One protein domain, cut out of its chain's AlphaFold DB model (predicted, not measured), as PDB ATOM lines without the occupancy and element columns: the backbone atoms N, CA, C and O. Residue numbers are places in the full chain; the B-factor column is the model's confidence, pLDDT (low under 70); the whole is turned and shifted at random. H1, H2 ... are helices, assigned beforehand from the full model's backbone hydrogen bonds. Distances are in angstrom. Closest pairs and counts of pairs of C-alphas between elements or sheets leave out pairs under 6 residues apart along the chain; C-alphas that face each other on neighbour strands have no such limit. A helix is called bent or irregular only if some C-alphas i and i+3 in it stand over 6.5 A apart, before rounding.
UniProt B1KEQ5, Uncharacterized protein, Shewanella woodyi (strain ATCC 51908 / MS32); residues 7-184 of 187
ATOM      1  N   SER A   7      19.096 -21.990 -20.441       97.88
ATOM      2  CA  SER A   7      18.277 -21.343 -19.409       97.88
ATOM      3  C   SER A   7      17.883 -19.915 -19.800       97.88
ATOM      4  O   SER A   7      16.711 -19.558 -19.695       97.88
ATOM      5  N   GLU A   8      18.816 -19.130 -20.351       97.94
ATOM      6  CA  GLU A   8      18.533 -17.772 -20.838       97.94
ATOM      7  C   GLU A   8      17.518 -17.768 -21.983       97.94
ATOM      8  O   GLU A   8      16.608 -16.939 -22.008       97.94
ATOM      9  N   VAL A   9      17.645 -18.718 -22.914       98.44
ATOM     10  CA  VAL A   9      16.690 -18.890 -24.013       98.44
ATOM     11  C   VAL A   9      15.310 -19.268 -23.476       98.44
ATOM     12  O   VAL A   9      14.300 -18.726 -23.920       98.44
ATOM     13  N   LEU A  10      15.245 -20.182 -22.507       98.50
ATOM     14  CA  LEU A  10      13.984 -20.623 -21.915       98.50
ATOM     15  C   LEU A  10      13.303 -19.531 -21.086       98.50
ATOM     16  O   LEU A  10      12.074 -19.501 -21.072       98.50
ATOM     17  N   ALA A  11      14.057 -18.605 -20.496       98.31
ATOM     18  CA  ALA A  11      13.513 -17.462 -19.763       98.31
ATOM     19  C   ALA A  11      12.767 -16.450 -20.656       98.31
ATOM     20  O   ALA A  11      11.994 -15.639 -20.147       98.31
ATOM     21  N   TYR A  12      12.960 -16.481 -21.979       98.50
ATOM     22  CA  TYR A  12      12.181 -15.651 -22.898       98.50
ATOM     23  C   TYR A  12      10.705 -16.072 -22.918       98.50
ATOM     24  O   TYR A  12      10.384 -17.230 -23.204       98.50
ATOM     25  N   SER A  13       9.804 -15.119 -22.693       97.62
ATOM     26  CA  SER A  13       8.358 -15.296 -22.808       97.62
ATOM     27  C   SER A  13       7.786 -14.407 -23.911       97.62
ATOM     28  O   SER A  13       8.296 -13.324 -24.194       97.62
ATOM     29  N   ASN A  14       6.717 -14.881 -24.550       98.44
ATOM     30  CA  ASN A  14       5.927 -14.081 -25.478       98.44
ATOM     31  C   ASN A  14       4.472 -14.584 -25.453       98.44
ATOM     32  O   ASN A  14       4.117 -15.481 -26.222       98.44
ATOM     33  N   PRO A  15       3.621 -14.006 -24.584       98.38
ATOM     34  CA  PRO A  15       2.234 -14.442 -24.442       98.38
ATOM     35  C   PRO A  15       1.415 -14.314 -25.731       98.38
ATOM     36  O   PRO A  15       0.441 -15.039 -25.909       98.38
ATOM     37  N   ALA A  16       1.792 -13.419 -26.652       98.50
ATOM     38  CA  ALA A  16       1.092 -13.260 -27.923       98.50
ATOM     39  C   ALA A  16       1.325 -14.460 -28.856       98.50
ATOM     40  O   ALA A  16       0.381 -14.926 -29.501       98.50
ATOM     41  N   VAL A  17       2.547 -15.007 -28.873       98.75
ATOM     42  CA  VAL A  17       2.886 -16.246 -29.594       98.75
ATOM     43  C   VAL A  17       2.044 -17.406 -29.069       98.75
ATOM     44  O   VAL A  17       1.376 -18.084 -29.853       98.75
ATOM     45  N   GLU A  18       2.023 -17.601 -27.749       98.62
ATOM     46  CA  GLU A  18       1.247 -18.663 -27.100       98.62
ATOM     47  C   GLU A  18      -0.256 -18.477 -27.345       98.62
ATOM     48  O   GLU A  18      -0.938 -19.410 -27.768       98.62
ATOM     49  N   LYS A  19      -0.774 -17.252 -27.191       98.31
ATOM     50  CA  LYS A  19      -2.188 -16.942 -27.427       98.31
ATOM     51  C   LYS A  19      -2.616 -17.239 -28.858       98.31
ATOM     52  O   LYS A  19      -3.673 -17.832 -29.059       98.31
ATOM     53  N   ARG A  20      -1.809 -16.869 -29.856       98.19
ATOM     54  CA  ARG A  20      -2.112 -17.184 -31.257       98.19
ATOM     55  C   ARG A  20      -2.129 -18.691 -31.497       98.19
ATOM     56  O   ARG A  20      -3.021 -19.163 -32.190       98.19
ATOM     57  N   PHE A  21      -1.200 -19.439 -30.906       98.44
ATOM     58  CA  PHE A  21      -1.172 -20.894 -31.040       98.44
ATOM     59  C   PHE A  21      -2.420 -21.551 -30.432       98.44
ATOM     60  O   PHE A  21      -3.055 -22.378 -31.084       98.44
ATOM     61  N   MET A  22      -2.832 -21.116 -29.234       97.75
ATOM     62  CA  MET A  22      -4.083 -21.557 -28.603       97.75
ATOM     63  C   MET A  22      -5.305 -21.233 -29.464       97.75
ATOM     64  O   MET A  22      -6.179 -22.076 -29.616       97.75
ATOM     65  N   ASN A  23      -5.345 -20.055 -30.089       95.75
ATOM     66  CA  ASN A  23      -6.434 -19.673 -30.992       95.75
ATOM     67  C   ASN A  23      -6.460 -20.484 -32.302       95.75
ATOM     68  O   ASN A  23      -7.445 -20.427 -33.030       95.75
ATOM     69  N   ILE A  24      -5.377 -21.181 -32.654       95.81
ATOM     70  CA  ILE A  24      -5.336 -22.039 -33.844       95.81
ATOM     71  C   ILE A  24      -5.738 -23.459 -33.476       95.81
ATOM     72  O   ILE A  24      -6.552 -24.040 -34.177       95.81
ATOM     73  N   TYR A  25      -5.181 -24.015 -32.398       96.31
ATOM     74  CA  TYR A  25      -5.311 -25.441 -32.078       96.31
ATOM     75  C   TYR A  25      -6.202 -25.741 -30.866       96.31
ATOM     76  O   TYR A  25      -6.376 -26.905 -30.520       96.31
ATOM     77  N   GLY A  26      -6.733 -24.734 -30.173       95.00
ATOM     78  CA  GLY A  26      -7.538 -24.932 -28.964       95.00
ATOM     79  C   GLY A  26      -6.792 -25.626 -27.819       95.00
ATOM     80  O   GLY A  26      -7.424 -26.256 -26.975       95.00
ATOM     81  N   THR A  27      -5.456 -25.567 -27.798       95.88
ATOM     82  CA  THR A  27      -4.644 -26.121 -26.709       95.88
ATOM     83  C   THR A  27      -4.810 -25.308 -25.428       95.88
ATOM     84  O   THR A  27      -5.016 -24.098 -25.482       95.88
ATOM     85  N   ASP A  28      -4.684 -25.954 -24.268       96.12
ATOM     86  CA  ASP A  28      -4.615 -25.244 -22.987       96.12
ATOM     87  C   ASP A  28      -3.267 -24.517 -22.795       96.12
ATOM     88  O   ASP A  28      -2.287 -24.764 -23.513       96.12
ATOM     89  N   GLU A  29      -3.215 -23.600 -21.824       97.19
ATOM     90  CA  GLU A  29      -2.031 -22.773 -21.546       97.19
ATOM     91  C   GLU A  29      -0.802 -23.611 -21.175       97.19
ATOM     92  O   GLU A  29       0.297 -23.361 -21.676       97.19
ATOM     93  N   ALA A  30      -0.979 -24.647 -20.350       97.88
ATOM     94  CA  ALA A  30       0.121 -25.483 -19.881       97.88
ATOM     95  C   ALA A  30       0.762 -26.262 -21.039       97.88
ATOM     96  O   ALA A  30       1.984 -26.239 -21.217       97.88
ATOM     97  N   ALA A  31      -0.053 -26.905 -21.878       97.56
ATOM     98  CA  ALA A  31       0.406 -27.610 -23.065       97.56
ATOM     99  C   ALA A  31       1.079 -26.653 -24.057       97.56
ATOM    100  O   ALA A  31       2.132 -26.980 -24.607       97.56
ATOM    101  N   THR A  32       0.506 -25.466 -24.260       98.56
ATOM    102  CA  THR A  32       1.054 -24.452 -25.170       98.56
ATOM    103  C   THR A  32       2.429 -23.980 -24.714       98.56
ATOM    104  O   THR A  32       3.356 -23.928 -25.525       98.56
ATOM    105  N   SER A  33       2.601 -23.728 -23.417       98.44
ATOM    106  CA  SER A  33       3.885 -23.300 -22.865       98.44
ATOM    107  C   SER A  33       4.965 -24.374 -22.999       98.44
ATOM    108  O   SER A  33       6.105 -24.090 -23.381       98.44
ATOM    109  N   VAL A  34       4.605 -25.645 -22.796       98.56
ATOM    110  CA  VAL A  34       5.505 -26.786 -23.029       98.56
ATOM    111  C   VAL A  34       5.923 -26.883 -24.504       98.56
ATOM    112  O   VAL A  34       7.103 -27.102 -24.798       98.56
ATOM    113  N   ILE A  35       4.993 -26.682 -25.441       98.81
ATOM    114  CA  ILE A  35       5.287 -26.678 -26.884       98.81
ATOM    115  C   ILE A  35       6.191 -25.491 -27.245       98.81
ATOM    116  O   ILE A  35       7.175 -25.665 -27.967       98.81
ATOM    117  N   PHE A  36       5.921 -24.294 -26.718       98.88
ATOM    118  CA  PHE A  36       6.741 -23.118 -27.003       98.88
ATOM    119  C   PHE A  36       8.161 -23.260 -26.449       98.88
ATOM    120  O   PHE A  36       9.140 -22.958 -27.136       98.88
ATOM    121  N   ASN A  37       8.309 -23.829 -25.251       98.81
ATOM    122  CA  ASN A  37       9.612 -24.201 -24.710       98.81
ATOM    123  C   ASN A  37      10.332 -25.238 -25.583       98.81
ATOM    124  O   ASN A  37      11.546 -25.135 -25.759       98.81
ATOM    125  N   SER A  38       9.612 -26.188 -26.186       98.88
ATOM    126  CA  SER A  38      10.194 -27.139 -27.140       98.88
ATOM    127  C   SER A  38      10.687 -26.460 -28.424       98.88
ATOM    128  O   SER A  38      11.795 -26.754 -28.869       98.88
ATOM    129  N   ALA A  39       9.953 -25.486 -28.969       98.81
ATOM    130  CA  ALA A  39      10.417 -24.681 -30.106       98.81
ATOM    131  C   ALA A  39      11.674 -23.862 -29.768       98.81
ATOM    132  O   ALA A  39      12.642 -23.854 -30.530       98.81
ATOM    133  N   LYS A  40      11.724 -23.240 -28.585       98.81
ATOM    134  CA  LYS A  40      12.918 -22.525 -28.103       98.81
ATOM    135  C   LYS A  40      14.126 -23.457 -27.925       98.81
ATOM    136  O   LYS A  40      15.228 -23.106 -28.344       98.81
ATOM    137  N   LYS A  41      13.925 -24.657 -27.367       98.88
ATOM    138  CA  LYS A  41      14.952 -25.712 -27.266       98.88
ATOM    139  C   LYS A  41      15.463 -26.129 -28.645       98.88
ATOM    140  O   LYS A  41      16.671 -26.206 -28.837       98.88
ATOM    141  N   TRP A  42      14.574 -26.334 -29.618       98.75
ATOM    142  CA  TRP A  42      14.951 -26.665 -30.996       98.75
ATOM    143  C   TRP A  42      15.834 -25.583 -31.637       98.75
ATOM    144  O   TRP A  42      16.887 -25.880 -32.202       98.75
ATOM    145  N   LEU A  43      15.461 -24.311 -31.482       98.56
ATOM    146  CA  LEU A  43      16.265 -23.176 -31.946       98.56
ATOM    147  C   LEU A  43      17.636 -23.119 -31.261       98.56
ATOM    148  O   LEU A  43      18.654 -22.903 -31.920       98.56
ATOM    149  N   TRP A  44      17.683 -23.377 -29.954       98.62
ATOM    150  CA  TRP A  44      18.943 -23.458 -29.225       98.62
ATOM    151  C   TRP A  44      19.816 -24.634 -29.689       98.62
ATOM    152  O   TRP A  44      21.022 -24.453 -29.825       98.62
ATOM    153  N   LEU A  45      19.249 -25.796 -30.033       98.31
ATOM    154  CA  LEU A  45      20.002 -26.910 -30.634       98.31
ATOM    155  C   LEU A  45      20.614 -26.527 -31.989       98.31
ATOM    156  O   LEU A  45      21.780 -26.836 -32.248       98.31
ATOM    157  N   CYS A  46      19.872 -25.803 -32.834       97.12
ATOM    158  CA  CYS A  46      20.387 -25.254 -34.093       97.12
ATOM    159  C   CYS A  46      21.599 -24.337 -33.876       97.12
ATOM    160  O   CYS A  46      22.583 -24.426 -34.623       97.12
ATOM    161  N   TYR A  47      21.546 -23.491 -32.844       96.69
ATOM    162  CA  TYR A  47      22.661 -22.653 -32.409       96.69
ATOM    163  C   TYR A  47      23.824 -23.491 -31.855       96.69
ATOM    164  O   TYR A  47      24.954 -23.353 -32.323       96.69
ATOM    165  N   GLN A  48      23.562 -24.405 -30.921       96.75
ATOM    166  CA  GLN A  48      24.580 -25.205 -30.238       96.75
ATOM    167  C   GLN A  48      25.381 -26.092 -31.169       96.75
ATOM    168  O   GLN A  48      26.602 -26.153 -31.060       96.75
ATOM    169  N   ARG A  49      24.714 -26.723 -32.131       96.25
ATOM    170  CA  ARG A  49      25.357 -27.485 -33.200       96.25
ATOM    171  C   ARG A  49      26.446 -26.664 -33.901       96.25
ATOM    172  O   ARG A  49      27.540 -27.169 -34.124       96.25
ATOM    173  N   ARG A  50      26.173 -25.382 -34.196       94.38
ATOM    174  CA  ARG A  50      27.164 -24.456 -34.779       94.38
ATOM    175  C   ARG A  50      28.276 -24.120 -33.789       94.38
ATOM    176  O   ARG A  50      29.434 -24.112 -34.183       94.38
ATOM    177  N   GLN A  51      27.942 -23.887 -32.518       94.00
ATOM    178  CA  GLN A  51      28.938 -23.605 -31.474       94.00
ATOM    179  C   GLN A  51      29.900 -24.772 -31.223       94.00
ATOM    180  O   GLN A  51      31.020 -24.556 -30.775       94.00
ATOM    181  N   LEU A  52      29.464 -26.002 -31.492       95.12
ATOM    182  CA  LEU A  52      30.280 -27.212 -31.395       95.12
ATOM    183  C   LEU A  52      31.038 -27.532 -32.696       95.12
ATOM    184  O   LEU A  52      31.715 -28.551 -32.762       95.12
ATOM    185  N   GLY A  53      30.926 -26.693 -33.733       95.44
ATOM    186  CA  GLY A  53      31.602 -26.908 -35.015       95.44
ATOM    187  C   GLY A  53      31.073 -28.105 -35.813       95.44
ATOM    188  O   GLY A  53      31.782 -28.627 -36.669       95.44
ATOM    189  N   LEU A  54      29.845 -28.561 -35.544       94.62
ATOM    190  CA  LEU A  54      29.273 -29.738 -36.195       94.62
ATOM    191  C   LEU A  54      28.716 -29.387 -37.583       94.62
ATOM    192  O   LEU A  54      27.719 -28.664 -37.700       94.62
ATOM    193  N   ASP A  55      29.303 -29.962 -38.635       92.50
ATOM    194  CA  ASP A  55      28.847 -29.814 -40.028       92.50
ATOM    195  C   ASP A  55      27.817 -30.884 -40.447       92.50
ATOM    196  O   ASP A  55      27.872 -31.495 -41.509       92.50
ATOM    197  N   VAL A  56      26.851 -31.140 -39.568       91.75
ATOM    198  CA  VAL A  56      25.680 -31.996 -39.825       91.75
ATOM    199  C   VAL A  56      24.426 -31.164 -39.635       91.75
ATOM    200  O   VAL A  56      24.409 -30.315 -38.754       91.75
ATOM    201  N   LYS A  57      23.380 -31.321 -40.449       89.25
ATOM    202  CA  LYS A  57      22.182 -30.460 -40.389       89.25
ATOM    203  C   LYS A  57      21.079 -31.098 -39.561       89.25
ATOM    204  O   LYS A  57      20.640 -32.183 -39.914       89.25
ATOM    205  N   LEU A  58      20.571 -30.385 -38.554       94.06
ATOM    206  CA  LEU A  58      19.325 -30.775 -37.889       94.06
ATOM    207  C   LEU A  58      18.157 -30.704 -38.876       94.06
ATOM    208  O   LEU A  58      18.081 -29.785 -39.693       94.06
ATOM    209  N   SER A  59      17.249 -31.667 -38.776       92.56
ATOM    210  CA  SER A  59      16.050 -31.771 -39.600       92.56
ATOM    211  C   SER A  59      14.824 -31.957 -38.720       92.56
ATOM    212  O   SER A  59      14.805 -32.850 -37.867       92.56
ATOM    213  N   ILE A  60      13.797 -31.150 -38.969       92.44
ATOM    214  CA  ILE A  60      12.479 -31.333 -38.374       92.44
ATOM    215  C   ILE A  60      11.655 -32.244 -39.288       92.44
ATOM    216  O   ILE A  60      11.692 -32.121 -40.512       92.44
ATOM    217  N   ASP A  61      10.986 -33.224 -38.701       89.81
ATOM    218  CA  ASP A  61      10.222 -34.251 -39.399       89.81
ATOM    219  C   ASP A  61       8.940 -34.580 -38.622       89.81
ATOM    220  O   ASP A  61       8.643 -33.956 -37.606       89.81
ATOM    221  N   THR A  62       8.155 -35.552 -39.096       89.50
ATOM    222  CA  THR A  62       6.832 -35.867 -38.528       89.50
ATOM    223  C   THR A  62       6.816 -36.040 -36.999       89.50
ATOM    224  O   THR A  62       5.896 -35.511 -36.379       89.50
ATOM    225  N   PRO A  63       7.796 -36.705 -36.351       93.75
ATOM    226  CA  PRO A  63       7.885 -36.742 -34.891       93.75
ATOM    227  C   PRO A  63       7.858 -35.379 -34.185       93.75
ATOM    228  O   PRO A  63       7.317 -35.261 -33.089       93.75
ATOM    229  N   LEU A  64       8.425 -34.353 -34.817       97.12
ATOM    230  CA  LEU A  64       8.598 -33.011 -34.268       97.12
ATOM    231  C   LEU A  64       7.584 -32.003 -34.834       97.12
ATOM    232  O   LEU A  64       7.760 -30.801 -34.660       97.12
ATOM    233  N   LEU A  65       6.518 -32.470 -35.490       97.38
ATOM    234  CA  LEU A  65       5.577 -31.619 -36.221       97.38
ATOM    235  C   LEU A  65       4.996 -30.474 -35.376       97.38
ATOM    236  O   LEU A  65       4.937 -29.343 -35.834       97.38
ATOM    237  N   VAL A  66       4.628 -30.721 -34.117       98.50
ATOM    238  CA  VAL A  66       4.091 -29.658 -33.242       98.50
ATOM    239  C   VAL A  66       5.112 -28.560 -32.929       98.50
ATOM    240  O   VAL A  66       4.747 -27.402 -32.731       98.50
ATOM    241  N   ILE A  67       6.399 -28.918 -32.885       98.69
ATOM    242  CA  ILE A  67       7.495 -27.965 -32.701       98.69
ATOM    243  C   ILE A  67       7.620 -27.110 -33.961       98.69
ATOM    244  O   ILE A  67       7.800 -25.899 -33.848       98.69
ATOM    245  N   ASP A  68       7.477 -27.726 -35.136       98.44
ATOM    246  CA  ASP A  68       7.492 -27.042 -36.428       98.44
ATOM    247  C   ASP A  68       6.340 -26.037 -36.546       98.44
ATOM    248  O   ASP A  68       6.570 -24.862 -36.815       98.44
ATOM    249  N   GLU A  69       5.114 -26.449 -36.211       98.19
ATOM    250  CA  GLU A  69       3.940 -25.566 -36.205       98.19
ATOM    251  C   GLU A  69       4.087 -24.391 -35.229       98.19
ATOM    252  O   GLU A  69       3.744 -23.249 -35.546       98.19
ATOM    253  N   MET A  70       4.641 -24.630 -34.037       98.75
ATOM    254  CA  MET A  70       4.918 -23.550 -33.089       98.75
ATOM    255  C   MET A  70       6.031 -22.625 -33.590       98.75
ATOM    256  O   MET A  70       5.969 -21.412 -33.376       98.75
ATOM    257  N   TRP A  71       7.036 -23.160 -34.281       98.56
ATOM    258  CA  TRP A  71       8.087 -22.352 -34.885       98.56
ATOM    259  C   TRP A  71       7.539 -21.491 -36.032       98.56
ATOM    260  O   TRP A  71       7.794 -20.286 -36.041       98.56
ATOM    261  N   HIS A  72       6.700 -22.042 -36.917       98.12
ATOM    262  CA  HIS A  72       5.950 -21.270 -37.917       98.12
ATOM    263  C   HIS A  72       5.146 -20.144 -37.263       98.12
ATOM    264  O   HIS A  72       5.222 -18.990 -37.686       98.12
ATOM    265  N   ASN A  73       4.413 -20.462 -36.193       98.38
ATOM    266  CA  ASN A  73       3.647 -19.485 -35.429       98.38
ATOM    267  C   ASN A  73       4.541 -18.371 -34.862       98.38
ATOM    268  O   ASN A  73       4.174 -17.204 -34.965       98.38
ATOM    269  N   PHE A  74       5.719 -18.699 -34.323       98.69
ATOM    270  CA  PHE A  74       6.647 -17.707 -33.781       98.69
ATOM    271  C   PHE A  74       7.256 -16.810 -34.873       98.69
ATOM    272  O   PHE A  74       7.340 -15.600 -34.681       98.69
ATOM    273  N   ILE A  75       7.605 -17.358 -36.043       98.56
ATOM    274  CA  ILE A  75       8.159 -16.588 -37.174       98.56
ATOM    275  C   ILE A  75       7.218 -15.457 -37.618       98.56
ATOM    276  O   ILE A  75       7.687 -14.394 -38.027       98.56
ATOM    277  N   LEU A  76       5.898 -15.652 -37.514       98.38
ATOM    278  CA  LEU A  76       4.907 -14.636 -37.883       98.38
ATOM    279  C   LEU A  76       4.943 -13.396 -36.977       98.38
ATOM    280  O   LEU A  76       4.574 -12.311 -37.422       98.38
ATOM    281  N   PHE A  77       5.468 -13.514 -35.755       98.44
ATOM    282  CA  PHE A  77       5.825 -12.372 -34.909       98.44
ATOM    283  C   PHE A  77       7.212 -11.864 -35.314       98.44
ATOM    284  O   PHE A  77       8.163 -11.891 -34.537       98.44
ATOM    285  N   SER A  78       7.342 -11.446 -36.573       98.12
ATOM    286  CA  SER A  78       8.626 -11.291 -37.268       98.12
ATOM    287  C   SER A  78       9.624 -10.369 -36.558       98.12
ATOM    288  O   SER A  78      10.808 -10.702 -36.475       98.12
ATOM    289  N   ASN A  79       9.159  -9.250 -35.992       98.44
ATOM    290  CA  ASN A  79       9.997  -8.336 -35.208       98.44
ATOM    291  C   ASN A  79      10.511  -8.984 -33.914       98.44
ATOM    292  O   ASN A  79      11.700  -8.871 -33.599       98.44
ATOM    293  N   ASP A  80       9.643  -9.693 -33.192       98.69
ATOM    294  CA  ASP A  80       9.997 -10.386 -31.952       98.69
ATOM    295  C   ASP A  80      10.927 -11.562 -32.239       98.69
ATOM    296  O   ASP A  80      11.941 -11.727 -31.564       98.69
ATOM    297  N   TYR A  81      10.640 -12.344 -33.282       98.81
ATOM    298  CA  TYR A  81      11.462 -13.475 -33.697       98.81
ATOM    299  C   TYR A  81      12.860 -13.032 -34.147       98.81
ATOM    300  O   TYR A  81      13.866 -13.628 -33.748       98.81
ATOM    301  N   LEU A  82      12.956 -11.945 -34.920       98.56
ATOM    302  CA  LEU A  82      14.238 -11.357 -35.308       98.56
ATOM    303  C   LEU A  82      15.018 -10.859 -34.086       98.56
ATOM    304  O   LEU A  82      16.222 -11.108 -33.984       98.56
ATOM    305  N   SER A  83      14.344 -10.170 -33.163       98.56
ATOM    306  CA  SER A  83      14.953  -9.646 -31.937       98.56
ATOM    307  C   SER A  83      15.428 -10.772 -31.022       98.56
ATOM    308  O   SER A  83      16.553 -10.723 -30.528       98.56
ATOM    309  N   PHE A  84      14.624 -11.824 -30.867       98.62
ATOM    310  CA  PHE A  84      14.967 -13.053 -30.159       98.62
ATOM    311  C   PHE A  84      16.225 -13.695 -30.753       98.62
ATOM    312  O   PHE A  84      17.207 -13.903 -30.043       98.62
ATOM    313  N   CYS A  85      16.247 -13.931 -32.068       98.50
ATOM    314  CA  CYS A  85      17.386 -14.556 -32.733       98.50
ATOM    315  C   CYS A  85      18.668 -13.720 -32.609       98.50
ATOM    316  O   CYS A  85      19.733 -14.247 -32.291       98.50
ATOM    317  N   LYS A  86      18.581 -12.399 -32.814       97.69
ATOM    318  CA  LYS A  86      19.724 -11.492 -32.638       97.69
ATOM    319  C   LYS A  86      20.232 -11.498 -31.200       97.69
ATOM    320  O   LYS A  86      21.437 -11.589 -30.996       97.69
ATOM    321  N   ARG A  87      19.325 -11.432 -30.223       97.38
ATOM    322  CA  ARG A  87      19.662 -11.403 -28.797       97.38
ATOM    323  C   ARG A  87      20.356 -12.683 -28.340       97.38
ATOM    324  O   ARG A  87      21.367 -12.591 -27.660       97.38
ATOM    325  N   PHE A  88      19.805 -13.846 -28.678       98.06
ATOM    326  CA  PHE A  88      20.252 -15.126 -28.115       98.06
ATOM    327  C   PHE A  88      21.240 -15.885 -28.998       98.06
ATOM    328  O   PHE A  88      21.979 -16.728 -28.508       98.06
ATOM    329  N   PHE A  89      21.265 -15.631 -30.303       97.12
ATOM    330  CA  PHE A  89      22.113 -16.395 -31.224       97.12
ATOM    331  C   PHE A  89      23.081 -15.503 -32.005       97.12
ATOM    332  O   PHE A  89      23.993 -16.013 -32.656       97.12
ATOM    333  N   GLY A  90      22.894 -14.178 -31.973       96.44
ATOM    334  CA  GLY A  90      23.670 -13.217 -32.763       96.44
ATOM    335  C   GLY A  90      23.354 -13.243 -34.263       96.44
ATOM    336  O   GLY A  90      23.945 -12.489 -35.030       96.44
ATOM    337  N   HIS A  91      22.433 -14.101 -34.706       95.44
ATOM    338  CA  HIS A  91      22.052 -14.259 -36.107       95.44
ATOM    339  C   HIS A  91      20.642 -14.834 -36.227       95.44
ATOM    340  O   HIS A  91      20.140 -15.475 -35.310       95.44
ATOM    341  N   TYR A  92      20.017 -14.628 -37.384       97.44
ATOM    342  CA  TYR A  92      18.708 -15.193 -37.692       97.44
ATOM    343  C   TYR A  92      18.802 -16.705 -37.940       97.44
ATOM    344  O   TYR A  92      19.622 -17.157 -38.744       97.44
ATOM    345  N   ILE A  93      17.957 -17.492 -37.268       96.88
ATOM    346  CA  ILE A  93      17.809 -18.919 -37.571       96.88
ATOM    347  C   ILE A  93      16.738 -19.060 -38.650       96.88
ATOM    348  O   ILE A  93      15.551 -18.834 -38.411       96.88
ATOM    349  N   HIS A  94      17.180 -19.420 -39.852       95.12
ATOM    350  CA  HIS A  94      16.295 -19.627 -40.989       95.12
ATOM    351  C   HIS A  94      15.516 -20.933 -40.844       95.12
ATOM    352  O   HIS A  94      16.105 -21.992 -40.628       95.12
ATOM    353  N   HIS A  95      14.201 -20.841 -41.023       94.06
ATOM    354  CA  HIS A  95      13.356 -21.983 -41.344       94.06
ATOM    355  C   HIS A  95      13.330 -22.169 -42.864       94.06
ATOM    356  O   HIS A  95      13.327 -21.183 -43.607       94.06
ATOM    357  N   MET A  96      13.340 -23.419 -43.322       89.62
ATOM    358  CA  MET A  96      13.142 -23.768 -44.722       89.62
ATOM    359  C   MET A  96      12.108 -24.897 -44.812       89.62
ATOM    360  O   MET A  96      12.401 -26.005 -44.354       89.62
ATOM    361  N   PRO A  97      10.935 -24.653 -45.418       87.56
ATOM    362  CA  PRO A  97       9.950 -25.698 -45.657       87.56
ATOM    363  C   PRO A  97      10.492 -26.802 -46.568       87.56
ATOM    364  O   PRO A  97      11.358 -26.565 -47.418       87.56
ATOM    365  N   THR A  98       9.931 -28.004 -46.439       87.50
ATOM    366  CA  THR A  98      10.209 -29.104 -47.366       87.50
ATOM    367  C   THR A  98       9.822 -28.688 -48.786       87.50
ATOM    368  O   THR A  98       8.693 -28.280 -49.049       87.50
ATOM    369  N   THR A  99      10.772 -28.772 -49.715       89.94
ATOM    370  CA  THR A  99      10.533 -28.427 -51.122       89.94
ATOM    371  C   THR A  99      10.031 -29.636 -51.910       89.94
ATOM    372  O   THR A  99      10.314 -30.780 -51.557       89.94
ATOM    373  N   LYS A 100       9.381 -29.400 -53.058       90.44
ATOM    374  CA  LYS A 100       8.986 -30.479 -53.986       90.44
ATOM    375  C   LYS A 100      10.163 -31.360 -54.420       90.44
ATOM    376  O   LYS A 100       9.981 -32.552 -54.643       90.44
ATOM    377  N   ALA A 101      11.359 -30.780 -54.551       92.00
ATOM    378  CA  ALA A 101      12.565 -31.533 -54.882       92.00
ATOM    379  C   ALA A 101      12.930 -32.510 -53.755       92.00
ATOM    380  O   ALA A 101      13.128 -33.689 -54.022       92.00
ATOM    381  N   MET A 102      12.900 -32.054 -52.499       89.56
ATOM    382  CA  MET A 102      13.150 -32.901 -51.325       89.56
ATOM    383  C   MET A 102      12.087 -33.996 -51.165       89.56
ATOM    384  O   MET A 102      12.412 -35.134 -50.842       89.56
ATOM    385  N   GLU A 103      10.814 -33.685 -51.428       89.00
ATOM    386  CA  GLU A 103       9.746 -34.693 -51.441       89.00
ATOM    387  C   GLU A 103       9.975 -35.753 -52.518       89.00
ATOM    388  O   GLU A 103       9.749 -36.940 -52.281       89.00
ATOM    389  N   LYS A 104      10.408 -35.330 -53.711       92.38
ATOM    390  CA  LYS A 104      10.740 -36.241 -54.804       92.38
ATOM    391  C   LYS A 104      11.930 -37.120 -54.429       92.38
ATOM    392  O   LYS A 104      11.822 -38.328 -54.557       92.38
ATOM    393  N   GLU A 105      13.006 -36.546 -53.900       91.12
ATOM    394  CA  GLU A 105      14.170 -37.300 -53.416       91.12
ATOM    395  C   GLU A 105      13.780 -38.332 -52.352       91.12
ATOM    396  O   GLU A 105      14.241 -39.472 -52.398       91.12
ATOM    397  N   LEU A 106      12.888 -37.971 -51.423       88.44
ATOM    398  CA  LEU A 106      12.374 -38.903 -50.424       88.44
ATOM    399  C   LEU A 106      11.606 -40.057 -51.082       88.44
ATOM    400  O   LEU A 106      11.886 -41.214 -50.775       88.44
ATOM    401  N   LYS A 107      10.686 -39.765 -52.010       90.06
ATOM    402  CA  LYS A 107       9.924 -40.786 -52.754       90.06
ATOM    403  C   LYS A 107      10.836 -41.693 -53.578       90.06
ATOM    404  O   LYS A 107      10.699 -42.911 -53.508       90.06
ATOM    405  N   ASP A 108      11.792 -41.110 -54.289       92.69
ATOM    406  CA  ASP A 108      12.780 -41.833 -55.088       92.69
ATOM    407  C   ASP A 108      13.625 -42.751 -54.181       92.69
ATOM    408  O   ASP A 108      13.886 -43.901 -54.525       92.69
ATOM    409  N   SER A 109      13.972 -42.305 -52.966       88.44
ATOM    410  CA  SER A 109      14.717 -43.120 -51.992       88.44
ATOM    411  C   SER A 109      13.924 -44.291 -51.395       88.44
ATOM    412  O   SER A 109      14.531 -45.240 -50.891       88.44
ATOM    413  N   MET A 110      12.589 -44.236 -51.451       89.38
ATOM    414  CA  MET A 110      11.695 -45.319 -51.025       89.38
ATOM    415  C   MET A 110      11.486 -46.368 -52.123       89.38
ATOM    416  O   MET A 110      11.085 -47.495 -51.829       89.38
ATOM    417  N   GLN A 111      11.714 -46.010 -53.388       90.44
ATOM    418  CA  GLN A 111      11.358 -46.851 -54.521       90.44
ATOM    419  C   GLN A 111      12.146 -48.169 -54.517       90.44
ATOM    420  O   GLN A 111      13.370 -48.186 -54.421       90.44
ATOM    421  N   GLY A 112      11.422 -49.287 -54.632       89.81
ATOM    422  CA  GLY A 112      12.015 -50.626 -54.683       89.81
ATOM    423  C   GLY A 112      12.575 -51.136 -53.351       89.81
ATOM    424  O   GLY A 112      13.234 -52.173 -53.348       89.81
ATOM    425  N   LYS A 113      12.330 -50.439 -52.230       92.00
ATOM    426  CA  LYS A 113      12.736 -50.887 -50.892       92.00
ATOM    427  C   LYS A 113      11.555 -51.440 -50.110       92.00
ATOM    428  O   LYS A 113      10.480 -50.844 -50.085       92.00
ATOM    429  N   GLU A 114      11.799 -52.533 -49.394       94.12
ATOM    430  CA  GLU A 114      10.866 -53.014 -48.378       94.12
ATOM    431  C   GLU A 114      10.702 -51.965 -47.260       94.12
ATOM    432  O   GLU A 114      11.700 -51.357 -46.841       94.12
ATOM    433  N   PRO A 115       9.484 -51.754 -46.722       90.31
ATOM    434  CA  PRO A 115       9.222 -50.721 -45.719       90.31
ATOM    435  C   PRO A 115      10.143 -50.781 -44.493       90.31
ATOM    436  O   PRO A 115      10.577 -49.741 -43.992       90.31
ATOM    437  N   GLN A 116      10.480 -51.982 -44.011       90.81
ATOM    438  CA  GLN A 116      11.352 -52.162 -42.847       90.81
ATOM    439  C   GLN A 116      12.795 -51.736 -43.140       90.81
ATOM    440  O   GLN A 116      13.431 -51.120 -42.287       90.81
ATOM    441  N   VAL A 117      13.297 -52.021 -44.344       91.81
ATOM    442  CA  VAL A 117      14.650 -51.629 -44.767       91.81
ATOM    443  C   VAL A 117      14.740 -50.108 -44.855       91.81
ATOM    444  O   VAL A 117      15.643 -49.504 -44.280       91.81
ATOM    445  N   PHE A 118      13.755 -49.472 -45.493       89.50
ATOM    446  CA  PHE A 118      13.690 -48.014 -45.568       89.50
ATOM    447  C   PHE A 118      13.628 -47.365 -44.176       89.50
ATOM    448  O   PHE A 118      14.358 -46.413 -43.896       89.50
ATOM    449  N   ALA A 119      12.808 -47.904 -43.268       87.56
ATOM    450  CA  ALA A 119      12.713 -47.404 -41.899       87.56
ATOM    451  C   ALA A 119      14.053 -47.499 -41.144       87.56
ATOM    452  O   ALA A 119      14.435 -46.546 -40.461       87.56
ATOM    453  N   GLN A 120      14.788 -48.606 -41.293       90.38
ATOM    454  CA  GLN A 120      16.112 -48.781 -40.686       90.38
ATOM    455  C   GLN A 120      17.138 -47.784 -41.233       90.38
ATOM    456  O   GLN A 120      17.870 -47.173 -40.456       90.38
ATOM    457  N   GLU A 121      17.170 -47.562 -42.548       91.38
ATOM    458  CA  GLU A 121      18.060 -46.567 -43.153       91.38
ATOM    459  C   GLU A 121      17.744 -45.147 -42.673       91.38
ATOM    460  O   GLU A 121      18.651 -44.378 -42.346       91.38
ATOM    461  N   MET A 122      16.461 -44.787 -42.603       89.38
ATOM    462  CA  MET A 122      16.036 -43.476 -42.113       89.38
ATOM    463  C   MET A 122      16.376 -43.288 -40.635       89.38
ATOM    464  O   MET A 122      16.808 -42.203 -40.245       89.38
ATOM    465  N   LEU A 123      16.235 -44.337 -39.825       88.69
ATOM    466  CA  LEU A 123      16.655 -44.328 -38.430       88.69
ATOM    467  C   LEU A 123      18.172 -44.142 -38.310       88.69
ATOM    468  O   LEU A 123      18.618 -43.296 -37.539       88.69
ATOM    469  N   ALA A 124      18.967 -44.864 -39.103       92.12
ATOM    470  CA  ALA A 124      20.423 -44.727 -39.111       92.12
ATOM    471  C   ALA A 124      20.861 -43.305 -39.497       92.12
ATOM    472  O   ALA A 124      21.708 -42.720 -38.824       92.12
ATOM    473  N   LYS A 125      20.224 -42.701 -40.511       91.00
ATOM    474  CA  LYS A 125      20.463 -41.303 -40.915       91.00
ATOM    475  C   LYS A 125      20.127 -40.293 -39.813       91.00
ATOM    476  O   LYS A 125      20.751 -39.238 -39.751       91.00
ATOM    477  N   LYS A 126      19.151 -40.600 -38.954       92.38
ATOM    478  CA  LYS A 126      18.689 -39.726 -37.862       92.38
ATOM    479  C   LYS A 126      19.351 -40.011 -36.519       92.38
ATOM    480  O   LYS A 126      19.205 -39.208 -35.602       92.38
ATOM    481  N   ARG A 127      20.094 -41.113 -36.400       94.56
ATOM    482  CA  ARG A 127      20.702 -41.561 -35.143       94.56
ATOM    483  C   ARG A 127      21.515 -40.463 -34.462       94.56
ATOM    484  O   ARG A 127      21.315 -40.222 -33.279       94.56
ATOM    485  N   TRP A 128      22.345 -39.755 -35.224       96.44
ATOM    486  CA  TRP A 128      23.157 -38.662 -34.687       96.44
ATOM    487  C   TRP A 128      22.291 -37.540 -34.085       96.44
ATOM    488  O   TRP A 128      22.645 -36.989 -33.052       96.44
ATOM    489  N   GLN A 129      21.147 -37.207 -34.698       97.50
ATOM    490  CA  GLN A 129      20.240 -36.178 -34.187       97.50
ATOM    491  C   GLN A 129      19.583 -36.651 -32.892       97.50
ATOM    492  O   GLN A 129      19.403 -35.859 -31.975       97.50
ATOM    493  N   TYR A 130      19.236 -37.935 -32.806       97.12
ATOM    494  CA  TYR A 130      18.660 -38.515 -31.596       97.12
ATOM    495  C   TYR A 130      19.647 -38.490 -30.433       97.12
ATOM    496  O   TYR A 130      19.292 -38.030 -29.351       97.12
ATOM    497  N   GLU A 131      20.885 -38.915 -30.679       97.50
ATOM    498  CA  GLU A 131      21.980 -38.840 -29.710       97.50
ATOM    499  C   GLU A 131      22.243 -37.379 -29.316       97.50
ATOM    500  O   GLU A 131      22.237 -37.053 -28.137       97.50
ATOM    501  N   PHE A 132      22.312 -36.463 -30.284       98.25
ATOM    502  CA  PHE A 132      22.522 -35.040 -30.020       98.25
ATOM    503  C   PHE A 132      21.408 -34.410 -29.173       98.25
ATOM    504  O   PHE A 132      21.694 -33.669 -28.235       98.25
ATOM    505  N   VAL A 133      20.136 -34.696 -29.468       98.31
ATOM    506  CA  VAL A 133      19.006 -34.218 -28.656       98.31
ATOM    507  C   VAL A 133      19.095 -34.782 -27.241       98.31
ATOM    508  O   VAL A 133      18.923 -34.032 -26.283       98.31
ATOM    509  N   TYR A 134      19.385 -36.076 -27.107       98.38
ATOM    510  CA  TYR A 134      19.514 -36.727 -25.808       98.38
ATOM    511  C   TYR A 134      20.657 -36.125 -24.982       98.38
ATOM    512  O   TYR A 134      20.455 -35.786 -23.819       98.38
ATOM    513  N   ASP A 135      21.826 -35.928 -25.584       98.12
ATOM    514  CA  ASP A 135      23.012 -35.405 -24.907       98.12
ATOM    515  C   ASP A 135      22.851 -33.937 -24.501       98.12
ATOM    516  O   ASP A 135      23.348 -33.515 -23.460       98.12
ATOM    517  N   GLN A 136      22.171 -33.138 -25.328       98.00
ATOM    518  CA  GLN A 136      22.009 -31.706 -25.083       98.00
ATOM    519  C   GLN A 136      20.812 -31.366 -24.185       98.00
ATOM    520  O   GLN A 136      20.873 -30.366 -23.471       98.00
ATOM    521  N   LEU A 137      19.717 -32.134 -24.252       98.38
ATOM    522  CA  LEU A 137      18.462 -31.824 -23.550       98.38
ATOM    523  C   LEU A 137      18.075 -32.849 -22.483       98.38
ATOM    524  O   LEU A 137      17.289 -32.519 -21.605       98.38
ATOM    525  N   GLY A 138      18.623 -34.062 -22.529       98.50
ATOM    526  CA  GLY A 138      18.315 -35.130 -21.587       98.50
ATOM    527  C   GLY A 138      17.182 -36.061 -22.027       98.50
ATOM    528  O   GLY A 138      16.523 -35.901 -23.059       98.50
ATOM    529  N   LYS A 139      16.970 -37.096 -21.208       98.38
ATOM    530  CA  LYS A 139      16.042 -38.204 -21.482       98.38
ATOM    531  C   LYS A 139      14.578 -37.771 -21.541       98.38
ATOM    532  O   LYS A 139      13.829 -38.321 -22.344       98.38
ATOM    533  N   GLU A 140      14.159 -36.866 -20.663       98.38
ATOM    534  CA  GLU A 140      12.753 -36.462 -20.547       98.38
ATOM    535  C   GLU A 140      12.298 -35.739 -21.816       98.38
ATOM    536  O   GLU A 140      11.339 -36.163 -22.460       98.38
ATOM    537  N   GLU A 141      13.067 -34.748 -22.264       98.38
ATOM    538  CA  GLU A 141      12.865 -34.039 -23.524       98.38
ATOM    539  C   GLU A 141      12.920 -34.979 -24.725       98.38
ATOM    540  O   GLU A 141      12.070 -34.898 -25.612       98.38
ATOM    541  N   PHE A 142      13.879 -35.906 -24.744       98.38
ATOM    542  CA  PHE A 142      13.981 -36.889 -25.815       98.38
ATOM    543  C   PHE A 142      12.707 -37.741 -25.934       98.38
ATOM    544  O   PHE A 142      12.182 -37.936 -27.034       98.38
ATOM    545  N   LEU A 143      12.184 -38.247 -24.812       98.38
ATOM    546  CA  LEU A 143      10.958 -39.046 -24.797       98.38
ATOM    547  C   LEU A 143       9.731 -38.204 -25.154       98.38
ATOM    548  O   LEU A 143       8.894 -38.657 -25.938       98.38
ATOM    549  N   LEU A 144       9.651 -36.971 -24.661       98.50
ATOM    550  CA  LEU A 144       8.589 -36.045 -25.029       98.50
ATOM    551  C   LEU A 144       8.528 -35.867 -26.553       98.50
ATOM    552  O   LEU A 144       7.476 -36.048 -27.165       98.50
ATOM    553  N   TRP A 145       9.671 -35.590 -27.182       98.44
ATOM    554  CA  TRP A 145       9.756 -35.287 -28.609       98.44
ATOM    555  C   TRP A 145       9.600 -36.509 -29.513       98.44
ATOM    556  O   TRP A 145       8.920 -36.430 -30.531       98.44
ATOM    557  N   TYR A 146      10.206 -37.644 -29.163       97.38
ATOM    558  CA  TYR A 146      10.279 -38.800 -30.066       97.38
ATOM    559  C   TYR A 146       9.364 -39.965 -29.682       97.38
ATOM    560  O   TYR A 146       9.229 -40.912 -30.459       97.38
ATOM    561  N   LYS A 147       8.692 -39.913 -28.525       96.56
ATOM    562  CA  LYS A 147       7.725 -40.937 -28.093       96.56
ATOM    563  C   LYS A 147       6.323 -40.381 -27.862       96.56
ATOM    564  O   LYS A 147       5.359 -41.066 -28.206       96.56
ATOM    565  N   GLU A 148       6.188 -39.192 -27.278       98.12
ATOM    566  CA  GLU A 148       4.880 -38.631 -26.910       98.12
ATOM    567  C   GLU A 148       4.281 -37.748 -28.006       98.12
ATOM    568  O   GLU A 148       3.170 -38.014 -28.470       98.12
ATOM    569  N   TYR A 149       5.019 -36.744 -28.481       98.19
ATOM    570  CA  TYR A 149       4.573 -35.844 -29.549       98.19
ATOM    571  C   TYR A 149       4.123 -36.554 -30.829       98.19
ATOM    572  O   TYR A 149       3.048 -36.205 -31.314       98.19
ATOM    573  N   PRO A 150       4.803 -37.601 -31.337       96.38
ATOM    574  CA  PRO A 150       4.372 -38.272 -32.562       96.38
ATOM    575  C   PRO A 150       3.028 -38.997 -32.405       96.38
ATOM    576  O   PRO A 150       2.384 -39.312 -33.399       96.38
ATOM    577  N   LYS A 151       2.600 -39.282 -31.167       96.75
ATOM    578  CA  LYS A 151       1.287 -39.868 -30.864       96.75
ATOM    579  C   LYS A 151       0.227 -38.794 -30.649       96.75
ATOM    580  O   LYS A 151      -0.909 -38.965 -31.075       96.75
ATOM    581  N   LYS A 152       0.593 -37.707 -29.961       96.81
ATOM    582  CA  LYS A 152      -0.330 -36.637 -29.557       96.81
ATOM    583  C   LYS A 152      -0.602 -35.624 -30.673       96.81
ATOM    584  O   LYS A 152      -1.714 -35.121 -30.778       96.81
ATOM    585  N   TYR A 153       0.403 -35.333 -31.492       97.12
ATOM    586  CA  TYR A 153       0.395 -34.273 -32.499       97.12
ATOM    587  C   TYR A 153       0.737 -34.818 -33.889       97.12
ATOM    588  O   TYR A 153       1.626 -34.334 -34.585       97.12
ATOM    589  N   THR A 154       0.002 -35.849 -34.294       96.44
ATOM    590  CA  THR A 154      -0.050 -36.290 -35.691       96.44
ATOM    591  C   THR A 154      -0.657 -35.196 -36.590       96.44
ATOM    592  O   THR A 154      -1.399 -34.340 -36.093       96.44
ATOM    593  N   PRO A 155      -0.448 -35.256 -37.919       94.94
ATOM    594  CA  PRO A 155      -1.133 -34.362 -38.855       94.94
ATOM    595  C   PRO A 155      -2.659 -34.341 -38.665       94.94
ATOM    596  O   PRO A 155      -3.260 -33.275 -38.566       94.94
ATOM    597  N   ASN A 156      -3.284 -35.515 -38.520       95.50
ATOM    598  CA  ASN A 156      -4.736 -35.621 -38.352       95.50
ATOM    599  C   ASN A 156      -5.214 -35.034 -37.021       95.50
ATOM    600  O   ASN A 156      -6.240 -34.362 -36.977       95.50
ATOM    601  N   THR A 157      -4.487 -35.271 -35.928       95.75
ATOM    602  CA  THR A 157      -4.867 -34.728 -34.616       95.75
ATOM    603  C   THR A 157      -4.737 -33.209 -34.584       95.75
ATOM    604  O   THR A 157      -5.623 -32.559 -34.047       95.75
ATOM    605  N   LEU A 158      -3.691 -32.634 -35.190       95.00
ATOM    606  CA  LEU A 158      -3.536 -31.177 -35.285       95.00
ATOM    607  C   LEU A 158      -4.630 -30.540 -36.150       95.00
ATOM    608  O   LEU A 158      -5.197 -29.523 -35.761       95.00
ATOM    609  N   LEU A 159      -4.976 -31.168 -37.279       94.75
ATOM    610  CA  LEU A 159      -6.084 -30.721 -38.123       94.75
ATOM    611  C   LEU A 159      -7.420 -30.748 -37.368       94.75
ATOM    612  O   LEU A 159      -8.173 -29.777 -37.407       94.75
ATOM    613  N   ASN A 160      -7.703 -31.838 -36.652       95.06
ATOM    614  CA  ASN A 160      -8.928 -31.971 -35.866       95.06
ATOM    615  C   ASN A 160      -8.982 -30.957 -34.720       95.06
ATOM    616  O   ASN A 160     -10.026 -30.353 -34.502       95.06
ATOM    617  N   LEU A 161      -7.866 -30.732 -34.020       93.88
ATOM    618  CA  LEU A 161      -7.757 -29.706 -32.981       93.88
ATOM    619  C   LEU A 161      -8.137 -28.322 -33.523       93.88
ATOM    620  O   LEU A 161      -8.970 -27.635 -32.930       93.88
ATOM    621  N   ALA A 162      -7.593 -27.949 -34.682       93.69
ATOM    622  CA  ALA A 162      -7.906 -26.670 -35.304       93.69
ATOM    623  C   ALA A 162      -9.372 -26.564 -35.747       93.69
ATOM    624  O   ALA A 162     -10.036 -25.559 -35.486       93.69
ATOM    625  N   LEU A 163      -9.908 -27.622 -36.361       91.56
ATOM    626  CA  LEU A 163     -11.301 -27.673 -36.798       91.56
ATOM    627  C   LEU A 163     -12.282 -27.558 -35.624       91.56
ATOM    628  O   LEU A 163     -13.254 -26.804 -35.698       91.56
ATOM    629  N   GLU A 164     -12.053 -28.303 -34.543       90.75
ATOM    630  CA  GLU A 164     -12.926 -28.270 -33.369       90.75
ATOM    631  C   GLU A 164     -12.873 -26.912 -32.668       90.75
ATOM    632  O   GLU A 164     -13.919 -26.376 -32.297       90.75
ATOM    633  N   HIS A 165     -11.693 -26.296 -32.569       90.56
ATOM    634  CA  HIS A 165     -11.584 -24.948 -32.023       90.56
ATOM    635  C   HIS A 165     -12.344 -23.920 -32.876       90.56
ATOM    636  O   HIS A 165     -13.120 -23.126 -32.342       90.56
ATOM    637  N   GLN A 166     -12.222 -23.986 -34.206       88.44
ATOM    638  CA  GLN A 166     -12.958 -23.100 -35.110       88.44
ATOM    639  C   GLN A 166     -14.483 -23.253 -34.969       88.44
ATOM    640  O   GLN A 166     -15.211 -22.261 -34.990       88.44
ATOM    641  N   LYS A 167     -14.987 -24.481 -34.778       85.75
ATOM    642  CA  LYS A 167     -16.417 -24.728 -34.520       85.75
ATOM    643  C   LYS A 167     -16.891 -24.100 -33.209       85.75
ATOM    644  O   LYS A 167     -18.021 -23.621 -33.166       85.75
ATOM    645  N   LEU A 168     -16.076 -24.128 -32.154       83.56
ATOM    646  CA  LEU A 168     -16.413 -23.512 -30.865       83.56
ATOM    647  C   LEU A 168     -16.510 -21.990 -30.995       83.56
ATOM    648  O   LEU A 168     -17.539 -21.423 -30.638       83.56
ATOM    649  N   VAL A 169     -15.510 -21.359 -31.615       81.62
ATOM    650  CA  VAL A 169     -15.517 -19.911 -31.877       81.62
ATOM    651  C   VAL A 169     -16.745 -19.511 -32.700       81.62
ATOM    652  O   VAL A 169     -17.460 -18.582 -32.337       81.62
ATOM    653  N   ASN A 170     -17.065 -20.253 -33.764       76.19
ATOM    654  CA  ASN A 170     -18.222 -19.952 -34.612       76.19
ATOM    655  C   ASN A 170     -19.580 -20.128 -33.907       76.19
ATOM    656  O   ASN A 170     -20.556 -19.522 -34.337       76.19
ATOM    657  N   LYS A 171     -19.672 -20.948 -32.852       69.75
ATOM    658  CA  LYS A 171     -20.894 -21.067 -32.036       69.75
ATOM    659  C   LYS A 171     -21.083 -19.883 -31.088       69.75
ATOM    660  O   LYS A 171     -22.219 -19.574 -30.744       69.75
ATOM    661  N   GLU A 172     -19.996 -19.248 -30.660       61.34
ATOM    662  CA  GLU A 172     -20.023 -18.082 -29.768       61.34
ATOM    663  C   GLU A 172     -20.239 -16.763 -30.525       61.34
ATOM    664  O   GLU A 172     -20.756 -15.798 -29.961       61.34
ATOM    665  N   VAL A 173     -19.907 -16.720 -31.818       59.38
ATOM    666  CA  VAL A 173     -20.210 -15.577 -32.685       59.38
ATOM    667  C   VAL A 173     -21.698 -15.595 -33.051       59.38
ATOM    668  O   VAL A 173     -22.126 -16.260 -33.994       59.38
ATOM    669  N   VAL A 174     -22.503 -14.820 -32.320       57.16
ATOM    670  CA  VAL A 174     -23.851 -14.442 -32.768       57.16
ATOM    671  C   VAL A 174     -23.694 -13.630 -34.051       57.16
ATOM    672  O   VAL A 174     -23.112 -12.544 -34.039       57.16
ATOM    673  N   LEU A 175     -24.185 -14.165 -35.172       59.09
ATOM    674  CA  LEU A 175     -24.268 -13.428 -36.431       59.09
ATOM    675  C   LEU A 175     -25.043 -12.133 -36.183       59.09
ATOM    676  O   LEU A 175     -26.229 -12.177 -35.866       59.09
ATOM    677  N   ILE A 176     -24.370 -10.994 -36.338       65.56
ATOM    678  CA  ILE A 176     -25.026  -9.688 -36.402       65.56
ATOM    679  C   ILE A 176     -25.990  -9.762 -37.598       65.56
ATOM    680  O   ILE A 176     -25.510  -9.946 -38.723       65.56
ATOM    681  N   PRO A 177     -27.320  -9.683 -37.399       65.31
ATOM    682  CA  PRO A 177     -28.295  -9.853 -38.480       65.31
ATOM    683  C   PRO A 177     -28.031  -8.917 -39.668       65.31
ATOM    684  O   PRO A 177     -28.174  -9.307 -40.825       65.31
ATOM    685  N   GLU A 178     -27.542  -7.710 -39.391       67.12
ATOM    686  CA  GLU A 178     -27.171  -6.681 -40.362       67.12
ATOM    687  C   GLU A 178     -25.923  -7.036 -41.184       67.12
ATOM    688  O   GLU A 178     -25.706  -6.461 -42.249       67.12
ATOM    689  N   LEU A 179     -25.102  -7.985 -40.724       64.62
ATOM    690  CA  LEU A 179     -23.955  -8.503 -41.468       64.62
ATOM    691  C   LEU A 179     -24.281  -9.770 -42.268       64.62
ATOM    692  O   LEU A 179     -23.493 -10.158 -43.133       64.62
ATOM    693  N   ALA A 180     -25.457 -10.379 -42.066       64.06
ATOM    694  CA  ALA A 180     -25.881 -11.563 -42.817       64.06
ATOM    695  C   ALA A 180     -25.914 -11.298 -44.335       64.06
ATOM    696  O   ALA A 180     -25.513 -12.158 -45.122       64.06
ATOM    697  N   GLN A 181     -26.266 -10.072 -44.738       65.00
ATOM    698  CA  GLN A 181     -26.238  -9.612 -46.134       65.00
ATOM    699  C   GLN A 181     -24.844  -9.658 -46.792       65.00
ATOM    700  O   GLN A 181     -24.761  -9.731 -48.014       65.00
ATOM    701  N   PHE A 182     -23.756  -9.652 -46.010       63.91
ATOM    702  CA  PHE A 182     -22.377  -9.755 -46.510       63.91
ATOM    703  C   PHE A 182     -21.823 -11.186 -46.471       63.91
ATOM    704  O   PHE A 182     -20.792 -11.458 -47.078       63.91
ATOM    705  N   THR A 183     -22.495 -12.112 -45.777       59.81
ATOM    706  CA  THR A 183     -22.065 -13.522 -45.677       59.81
ATOM    707  C   THR A 183     -22.592 -14.403 -46.810       59.81
ATOM    708  O   THR A 183     -22.032 -15.465 -47.072       59.81
ATOM    709  N   GLN A 184     -23.613 -13.958 -47.549       57.22
ATOM    710  CA  GLN A 184     -24.058 -14.622 -48.775       57.22
ATOM    711  C   GLN A 184     -23.493 -13.931 -50.017       57.22
ATOM    712  O   GLN A 184     -24.186 -13.148 -50.663       57.22
TER     713      GLN A 184
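Overview. This is residues 7 to 184 of the 187 residues of an uncharacterized protein of Shewanella woodyi (strain ATCC 51908 / MS32) (UniProt B1KEQ5). Two helices, H3 and H4, cross at about right angles in the middle of the body; H1 and H2 pack on H3, H8 packs across H4, and H7b packs on H8. From this body H9 runs out as an arm with H10 beyond its far end, making the length, while H6 and H7a form a loose V elsewhere, where residues 99 to 108 and 111 to 117 stick out. The printed part has 178 residues with ten named helices, H1 to H10 in chain order, and no named strand: the class is all helix. It is only just loose, close to compact, with a radius of gyration of the C-alphas of 19.2 A and spans of 60 by 45 by 30 A.

Arrangement. Start at H1, residues 7 to 10: it touches the hub H3, residues 29 to 51, closest at the C-alphas of Leu 10 and Asn 37, 6.3 A apart. Next, H2, residues 15 to 25, touches H3 at C-alphas 18 and 32, 6.1 A apart. H4, residues 62 to 75, touches H3 about perpendicular at 88 degrees, closest at C-alphas 39 and 67, 5.1 A apart. H5, residues 78 to 89, is close to H3 but not clearly touching, with C-alphas 47 and 89 closest at 6.4 A. H7, residues 115 to 137, was assigned as one helix by its hydrogen bonds but is bent, with C-alphas 125 and 128 at 7.3 A; its arms are H7a, residues 115 to 125, and H7b, residues 128 to 137. H6, residues 100 to 110, is close to H7a but not clearly touching, closest at C-alphas 110 and 118, 6.4 A apart. H8, residues 139 to 152, touches H7b at C-alphas 142 and 134, 5.5 A apart, and H4 at C-alphas 150 and 63, 4.5 A apart. H9, residues 155 to 172, touches H2 about perpendicular at 83 degrees, closest at C-alphas 162 and 25, 4.3 A apart. H10, residues 177 to 183, touches no helix. Each O i to N i+4 pair is within hydrogen-bond range in H2, H5, H6, H7a, H7b and H9; the counts are 18 of 19 in H3, 8 of 10 in H4, 7 of 10 in H8 and 1 of 3 in H10, which has 3 of 4 O i to N i+3 pairs, and H1 is too short.

Along the chain. Find C-alpha 7 at (18.277, -21.343, -19.409), where H1 begins. H3 runs 32.5 A from C-alpha 29 at (-2.031, -22.773, -21.546), and H9 runs 26.5 A. H10 ends at C-alpha 183, (-22.065, -13.522, -45.677).

Size, cuts and confidence. The C-alphas farthest apart, of Gly 53 and Glu 178, are 62.4 A apart. The printed part has no cut and no long link. Mean pLDDT of the printed part is 92.7; residues 171 to 184 are under 70.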